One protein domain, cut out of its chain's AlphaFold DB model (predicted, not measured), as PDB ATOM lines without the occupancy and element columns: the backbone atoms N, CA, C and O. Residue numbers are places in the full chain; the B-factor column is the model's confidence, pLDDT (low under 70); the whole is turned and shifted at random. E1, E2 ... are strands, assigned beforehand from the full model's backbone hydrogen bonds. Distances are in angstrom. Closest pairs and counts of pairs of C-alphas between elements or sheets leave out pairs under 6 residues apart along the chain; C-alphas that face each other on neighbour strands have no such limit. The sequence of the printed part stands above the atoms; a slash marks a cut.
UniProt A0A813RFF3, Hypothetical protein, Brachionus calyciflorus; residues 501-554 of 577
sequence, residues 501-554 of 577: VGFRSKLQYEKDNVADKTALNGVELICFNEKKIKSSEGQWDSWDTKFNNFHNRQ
ATOM      1  N   VAL A 501     289.105 -41.351 522.534       89.94
ATOM      2  CA  VAL A 501     287.846 -41.103 523.277       89.94
ATOM      3  C   VAL A 501     288.051 -40.631 524.721       89.94
ATOM      4  O   VAL A 501     287.082 -40.386 525.447       89.94
ATOM      5  N   GLY A 502     289.302 -40.487 525.157       88.62
ATOM      6  CA  GLY A 502     289.647 -40.014 526.493       88.62
ATOM      7  C   GLY A 502     291.152 -39.906 526.707       88.62
ATOM      8  O   GLY A 502     291.948 -40.310 525.857       88.62
ATOM      9  N   PHE A 503     291.541 -39.389 527.868       91.12
ATOM     10  CA  PHE A 503     292.939 -39.317 528.298       91.12
ATOM     11  C   PHE A 503     293.068 -39.423 529.820       91.12
ATOM     12  O   PHE A 503     292.092 -39.238 530.550       91.12
ATOM     13  N   ARG A 504     294.283 -39.672 530.303       89.38
ATOM     14  CA  ARG A 504     294.685 -39.434 531.692       89.38
ATOM     15  C   ARG A 504     296.073 -38.810 531.761       89.38
ATOM     16  O   ARG A 504     296.884 -38.992 530.850       89.38
ATOM     17  N   SER A 505     296.326 -38.089 532.842       88.56
ATOM     18  CA  SER A 505     297.588 -37.403 533.102       88.56
ATOM     19  C   SER A 505     298.485 -38.212 534.042       88.56
ATOM     20  O   SER A 505     298.031 -39.116 534.747       88.56
ATOM     21  N   LYS A 506     299.776 -37.875 534.054       85.06
ATOM     22  CA  LYS A 506     300.750 -38.288 535.072       85.06
ATOM     23  C   LYS A 506     301.228 -37.028 535.794       85.06
ATOM     24  O   LYS A 506     301.877 -36.179 535.178       85.06
ATOM     25  N   LEU A 507     300.820 -36.874 537.051       79.25
ATOM     26  CA  LEU A 507     300.949 -35.643 537.839       79.25
ATOM     27  C   LEU A 507     301.244 -35.968 539.304       79.25
ATOM     28  O   LEU A 507     300.749 -36.965 539.841       79.25
ATOM     29  N   GLN A 508     302.003 -35.098 539.968       64.94
ATOM     30  CA  GLN A 508     302.272 -35.223 541.394       64.94
ATOM     31  C   GLN A 508     301.024 -34.846 542.206       64.94
ATOM     32  O   GLN A 508     300.655 -33.676 542.317       64.94
ATOM     33  N   TYR A 509     300.373 -35.851 542.791       58.94
ATOM     34  CA  TYR A 509     299.291 -35.650 543.753       58.94
ATOM     35  C   TYR A 509     299.845 -35.523 545.175       58.94
ATOM     36  O   TYR A 509     300.781 -36.225 545.555       58.94
ATOM     37  N   GLU A 510     299.258 -34.606 545.944       53.94
ATOM     38  CA  GLU A 510     299.770 -34.128 547.232       53.94
ATOM     39  C   GLU A 510     300.086 -35.260 548.224       53.94
ATOM     40  O   GLU A 510     299.202 -35.934 548.756       53.94
ATOM     41  N   LYS A 511     301.379 -35.395 548.533       48.19
ATOM     42  CA  LYS A 511     301.854 -35.816 549.848       48.19
ATOM     43  C   LYS A 511     302.695 -34.672 550.404       48.19
ATOM     44  O   LYS A 511     303.797 -34.427 549.924       48.19
ATOM     45  N   ASP A 512     302.107 -34.003 551.390       45.84
ATOM     46  CA  ASP A 512     302.646 -32.919 552.213       45.84
ATOM     47  C   ASP A 512     302.782 -31.527 551.550       45.84
ATOM     48  O   ASP A 512     303.345 -31.339 550.474       45.84
ATOM     49  N   ASN A 513     302.249 -30.516 552.250       50.06
ATOM     50  CA  ASN A 513     302.039 -29.127 551.799       50.06
ATOM     51  C   ASN A 513     303.327 -28.269 551.716       50.06
ATOM     52  O   ASN A 513     303.303 -27.091 552.067       50.06
ATOM     53  N   VAL A 514     304.467 -28.854 551.332       45.69
ATOM     54  CA  VAL A 514     305.796 -28.209 551.447       45.69
ATOM     55  C   VAL A 514     306.636 -28.299 550.158       45.69
ATOM     56  O   VAL A 514     307.685 -27.668 550.076       45.69
ATOM     57  N   ALA A 515     306.193 -29.038 549.135       47.12
ATOM     58  CA  ALA A 515     306.924 -29.194 547.872       47.12
ATOM     59  C   ALA A 515     306.300 -28.391 546.714       47.12
ATOM     60  O   ALA A 515     305.079 -28.394 546.534       47.12
ATOM     61  N   ASP A 516     307.150 -27.753 545.902       49.22
ATOM     62  CA  ASP A 516     306.752 -27.130 544.635       49.22
ATOM     63  C   ASP A 516     306.134 -28.175 543.694       49.22
ATOM     64  O   ASP A 516     306.664 -29.275 543.525       49.22
ATOM     65  N   LYS A 517     305.008 -27.829 543.061       57.75
ATOM     66  CA  LYS A 517     304.282 -28.749 542.177       57.75
ATOM     67  C   LYS A 517     305.018 -28.885 540.845       57.75
ATOM     68  O   LYS A 517     305.169 -27.907 540.115       57.75
ATOM     69  N   THR A 518     305.454 -30.097 540.515       60.38
ATOM     70  CA  THR A 518     306.065 -30.403 539.216       60.38
ATOM     71  C   THR A 518     305.067 -30.250 538.064       60.38
ATOM     72  O   THR A 518     303.849 -30.350 538.225       60.38
ATOM     73  N   ALA A 519     305.600 -29.994 536.867       72.38
ATOM     74  CA  ALA A 519     304.814 -29.937 535.640       72.38
ATOM     75  C   ALA A 519     304.286 -31.327 535.219       72.38
ATOM     76  O   ALA A 519     304.700 -32.360 535.741       72.38
ATOM     77  N   LEU A 520     303.391 -31.345 534.225       81.19
ATOM     78  CA  LEU A 520     302.825 -32.564 533.639       81.19
ATOM     79  C   LEU A 520     303.924 -33.523 533.146       81.19
ATOM     80  O   LEU A 520     304.636 -33.215 532.192       81.19
ATOM     81  N   ASN A 521     304.015 -34.704 533.764       85.06
ATOM     82  CA  ASN A 521     305.051 -35.701 533.477       85.06
ATOM     83  C   ASN A 521     304.639 -36.730 532.409       85.06
ATOM     84  O   ASN A 521     305.476 -37.502 531.947       85.06
ATOM     85  N   GLY A 522     303.376 -36.771 531.981       88.12
ATOM     86  CA  GLY A 522     302.937 -37.699 530.940       88.12
ATOM     87  C   GLY A 522     301.456 -37.585 530.599       88.12
ATOM     88  O   GLY A 522     300.652 -37.126 531.409       88.12
ATOM     89  N   VAL A 523     301.109 -38.030 529.391       90.69
ATOM     90  CA  VAL A 523     299.731 -38.158 528.900       90.69
ATOM     91  C   VAL A 523     299.575 -39.538 528.270       90.69
ATOM     92  O   VAL A 523     300.389 -39.934 527.437       90.69
ATOM     93  N   GLU A 524     298.524 -40.255 528.656       92.12
ATOM     94  CA  GLU A 524     298.118 -41.520 528.046       92.12
ATOM     95  C   GLU A 524     296.704 -41.343 527.491       92.12
ATOM     96  O   GLU A 524     295.792 -40.906 528.199       92.12
ATOM     97  N   LEU A 525     296.529 -41.644 526.208       92.81
ATOM     98  CA  LEU A 525     295.258 -41.543 525.498       92.81
ATOM     99  C   LEU A 525     294.595 -42.923 525.441       92.81
ATOM    100  O   LEU A 525     295.287 -43.940 525.382       92.81
ATOM    101  N   ILE A 526     293.262 -42.961 525.429       92.19
ATOM    102  CA  ILE A 526     292.487 -44.193 525.221       92.19
ATOM    103  C   ILE A 526     291.693 -44.111 523.915       92.19
ATOM    104  O   ILE A 526     291.012 -43.118 523.651       92.19
ATOM    105  N   CYS A 527     291.811 -45.150 523.092       91.00
ATOM    106  CA  CYS A 527     291.092 -45.336 521.830       91.00
ATOM    107  C   CYS A 527     289.674 -45.888 522.074       91.00
ATOM    108  O   CYS A 527     289.372 -46.358 523.175       91.00
ATOM    109  N   PHE A 528     288.781 -45.856 521.078       85.62
ATOM    110  CA  PHE A 528     287.414 -46.372 521.230       85.62
ATOM    111  C   PHE A 528     287.407 -47.877 521.547       85.62
ATOM    112  O   PHE A 528     286.563 -48.319 522.335       85.62
ATOM    113  N   ASN A 529     288.372 -48.641 521.011       87.62
ATOM    114  CA  ASN A 529     288.605 -50.058 521.322       87.62
ATOM    115  C   ASN A 529     289.283 -50.329 522.685       87.62
ATOM    116  O   ASN A 529     289.655 -51.466 522.964       87.62
ATOM    117  N   GLU A 530     289.454 -49.305 523.526       86.50
ATOM    118  CA  GLU A 530     290.082 -49.363 524.856       86.50
ATOM    119  C   GLU A 530     291.603 -49.627 524.867       86.50
ATOM    120  O   GLU A 530     292.212 -49.690 525.942       86.50
ATOM    121  N   LYS A 531     292.256 -49.669 523.693       89.62
ATOM    122  CA  LYS A 531     293.719 -49.579 523.564       89.62
ATOM    123  C   LYS A 531     294.211 -48.263 524.162       89.62
ATOM    124  O   LYS A 531     293.617 -47.205 523.958       89.62
ATOM    125  N   LYS A 532     295.325 -48.337 524.886       92.31
ATOM    126  CA  LYS A 532     296.002 -47.187 525.494       92.31
ATOM    127  C   LYS A 532     297.275 -46.897 524.717       92.31
ATOM    128  O   LYS A 532     297.997 -47.836 524.389       92.31
ATOM    129  N   ILE A 533     297.519 -45.624 524.430       92.38
ATOM    130  CA  ILE A 533     298.684 -45.151 523.673       92.38
ATOM    131  C   ILE A 533     299.344 -43.973 524.394       92.38
ATOM    132  O   ILE A 533     298.661 -43.154 525.017       92.38
ATOM    133  N   LYS A 534     300.671 -43.888 524.323       90.56
ATOM    134  CA  LYS A 534     301.481 -42.862 524.994       90.56
ATOM    135  C   LYS A 534     302.816 -42.647 524.283       90.56
ATOM    136  O   LYS A 534     303.356 -43.543 523.654       90.56
ATOM    137  N   SER A 535     303.360 -41.442 524.398       90.88
ATOM    138  CA  SER A 535     304.688 -41.110 523.864       90.88
ATOM    139  C   SER A 535     305.745 -41.229 524.975       90.88
ATOM    140  O   SER A 535     305.622 -42.063 525.872       90.88
ATOM    141  N   SER A 536     306.778 -40.386 524.954       86.12
ATOM    142  CA  SER A 536     307.703 -40.224 526.082       86.12
ATOM    143  C   SER A 536     306.967 -39.811 527.365       86.12
ATOM    144  O   SER A 536     306.136 -38.904 527.344       86.12
ATOM    145  N   GLU A 537     307.329 -40.427 528.493       85.19
ATOM    146  CA  GLU A 537     306.878 -40.047 529.837       85.19
ATOM    147  C   GLU A 537     308.070 -39.769 530.766       85.19
ATOM    148  O   GLU A 537     309.137 -40.375 530.642       85.19
ATOM    149  N   GLY A 538     307.884 -38.855 531.717       79.06
ATOM    150  CA  GLY A 538     308.791 -38.635 532.837       79.06
ATOM    151  C   GLY A 538     308.756 -39.808 533.816       79.06
ATOM    152  O   GLY A 538     307.730 -40.464 533.994       79.06
ATOM    153  N   GLN A 539     309.885 -40.082 534.470       72.25
ATOM    154  CA  GLN A 539     310.028 -41.225 535.384       72.25
ATOM    155  C   GLN A 539     309.233 -41.064 536.690       72.25
ATOM    156  O   GLN A 539     308.845 -42.059 537.298       72.25
ATOM    157  N   TRP A 540     308.974 -39.822 537.095       64.94
ATOM    158  CA  TRP A 540     308.310 -39.467 538.347       64.94
ATOM    159  C   TRP A 540     306.776 -39.514 538.232       64.94
ATOM    160  O   TRP A 540     306.227 -39.595 537.132       64.94
ATOM    161  N   ASP A 541     306.112 -39.435 539.386       75.81
ATOM    162  CA  ASP A 541     304.655 -39.384 539.581       75.81
ATOM    163  C   ASP A 541     303.836 -40.645 539.251       75.81
ATOM    164  O   ASP A 541     304.288 -41.616 538.640       75.81
ATOM    165  N   SER A 542     302.580 -40.620 539.699       78.69
ATOM    166  CA  SER A 542     301.556 -41.626 539.421       78.69
ATOM    167  C   SER A 542     300.559 -41.128 538.376       78.69
ATOM    168  O   SER A 542     300.213 -39.948 538.342       78.69
ATOM    169  N   TRP A 543     300.044 -42.049 537.565       82.31
ATOM    170  CA  TRP A 543     298.931 -41.786 536.653       82.31
ATOM    171  C   TRP A 543     297.616 -41.547 537.400       82.31
ATOM    172  O   TRP A 543     297.363 -42.204 538.415       82.31
ATOM    173  N   ASP A 544     296.737 -40.711 536.842       80.75
ATOM    174  CA  ASP A 544     295.371 -40.549 537.348       80.75
ATOM    175  C   ASP A 544     294.663 -41.918 537.419       80.75
ATOM    176  O   ASP A 544     294.789 -42.778 536.533       80.75
ATOM    177  N   THR A 545     293.876 -42.123 538.478       74.81
ATOM    178  CA  THR A 545     293.182 -43.399 538.743       74.81
ATOM    179  C   THR A 545     292.021 -43.677 537.785       74.81
ATOM    180  O   THR A 545     291.518 -44.800 537.739       74.81
ATOM    181  N   LYS A 546     291.587 -42.675 537.012       76.88
ATOM    182  CA  LYS A 546     290.496 -42.761 536.034       76.88
ATOM    183  C   LYS A 546     290.883 -42.037 534.749       76.88
ATOM    184  O   LYS A 546     291.566 -41.021 534.791       76.88
ATOM    185  N   PHE A 547     290.389 -42.538 533.621       79.12
ATOM    186  CA  PHE A 547     290.408 -41.792 532.366       79.12
ATOM    187  C   PHE A 547     289.306 -40.733 532.361       79.12
ATOM    188  O   PHE A 547     288.150 -41.021 532.683       79.12
ATOM    189  N   ASN A 548     289.662 -39.529 531.924       77.81
ATOM    190  CA  ASN A 548     288.721 -38.493 531.532       77.81
ATOM    191  C   ASN A 548     288.161 -38.864 530.153       77.81
ATOM    192  O   ASN A 548     288.705 -38.486 529.115       77.81
ATOM    193  N   ASN A 549     287.103 -39.673 530.159       77.75
ATOM    194  CA  ASN A 549     286.364 -40.059 528.959       77.75
ATOM    195  C   ASN A 549     285.442 -38.913 528.524       77.75
ATOM    196  O   ASN A 549     284.716 -38.355 529.348       77.75
ATOM    197  N   PHE A 550     285.419 -38.598 527.229       70.88
ATOM    198  CA  PHE A 550     284.495 -37.596 526.697       70.88
ATOM    199  C   PHE A 550     283.059 -38.141 526.656       70.88
ATOM    200  O   PHE A 550     282.835 -39.349 526.506       70.88
ATOM    201  N   HIS A 551     282.070 -37.250 526.802       61.78
ATOM    202  CA  HIS A 551     280.656 -37.632 526.808       61.78
ATOM    203  C   HIS A 551     280.314 -38.494 525.580       61.78
ATOM    204  O   HIS A 551     280.650 -38.155 524.447       61.78
ATOM    205  N   ASN A 552     279.649 -39.627 525.822       66.81
ATOM    206  CA  ASN A 552     279.224 -40.601 524.810       66.81
ATOM    207  C   ASN A 552     280.354 -41.192 523.929       66.81
ATOM    208  O   ASN A 552     280.078 -41.585 522.799       66.81
ATOM    209  N   ARG A 553     281.604 -41.275 524.426       74.12
ATOM    210  CA  ARG A 553     282.784 -41.759 523.665       74.12
ATOM    211  C   ARG A 553     282.972 -41.035 522.317       74.12
ATOM    212  O   ARG A 553     283.349 -41.647 521.323       74.12
ATOM    213  N   GLN A 554     282.688 -39.732 522.272       78.75
ATOM    214  CA  GLN A 554     282.938 -38.911 521.084       78.75
ATOM    215  C   GLN A 554     284.438 -38.814 520.765       78.75
ATOM    216  O   GLN A 554     285.281 -38.895 521.660       78.75
TER     217      GLN A 554
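AT A GLANCE: This is residues 501 to 554 of the 577 residues of the protein "Hypothetical protein" of Brachionus calyciflorus (UniProt A0A813RFF3). Little of this part is regular structure: a small three-stranded sheet with a long loop sticking out past one end at residues 510 to 515, and a last long stretch that folds back beside E1, tied to it by short pairings. The 54 printed residues hold no named helix and three strands, E1, E2 and E3, in that order along the chain and across the antiparallel sheet. The class is all strand, with 16 residues in named elements. The whole is loose, radius of gyration of the C-alphas 13.0 A, and elongated, spanning 40 by 23 by 13 A.

HOW THE PARTS SIT: E1, residues 501 to 507, and E2, residues 522 to 527, form an antiparallel hairpin at 162 degrees; N 504 and O 524 are 2.9 A apart, within hydrogen-bond range. E2 and E3, residues 532 to 534, form another, at 145 degrees, with N 525 and O 533 at 2.9 A. The three make a meander, each strand the antiparallel neighbour of the one before. E1 and E3 are edge strands and apart. Residues 502 to 503 pair antiparallel with 548 to 549, and 506 to 507 with 542 to 543.

IN THESE COORDINATES: E1 runs 20.3 A from C-alpha 501 at (287.846, -41.103, 523.277); E2 runs 16.8 A; E3 runs 7.0 A to C-alpha 534 at (301.481, -42.862, 524.994).

THE WHOLE: The C-alphas of Val 514 and Asn 529, the two farthest apart, are 41.0 A from each other. The printed part has no cut. The link E1 to E2 is long, E2 to E3 tight. Residues 508 to 518, 540 and 551 to 552 have pLDDT under 70.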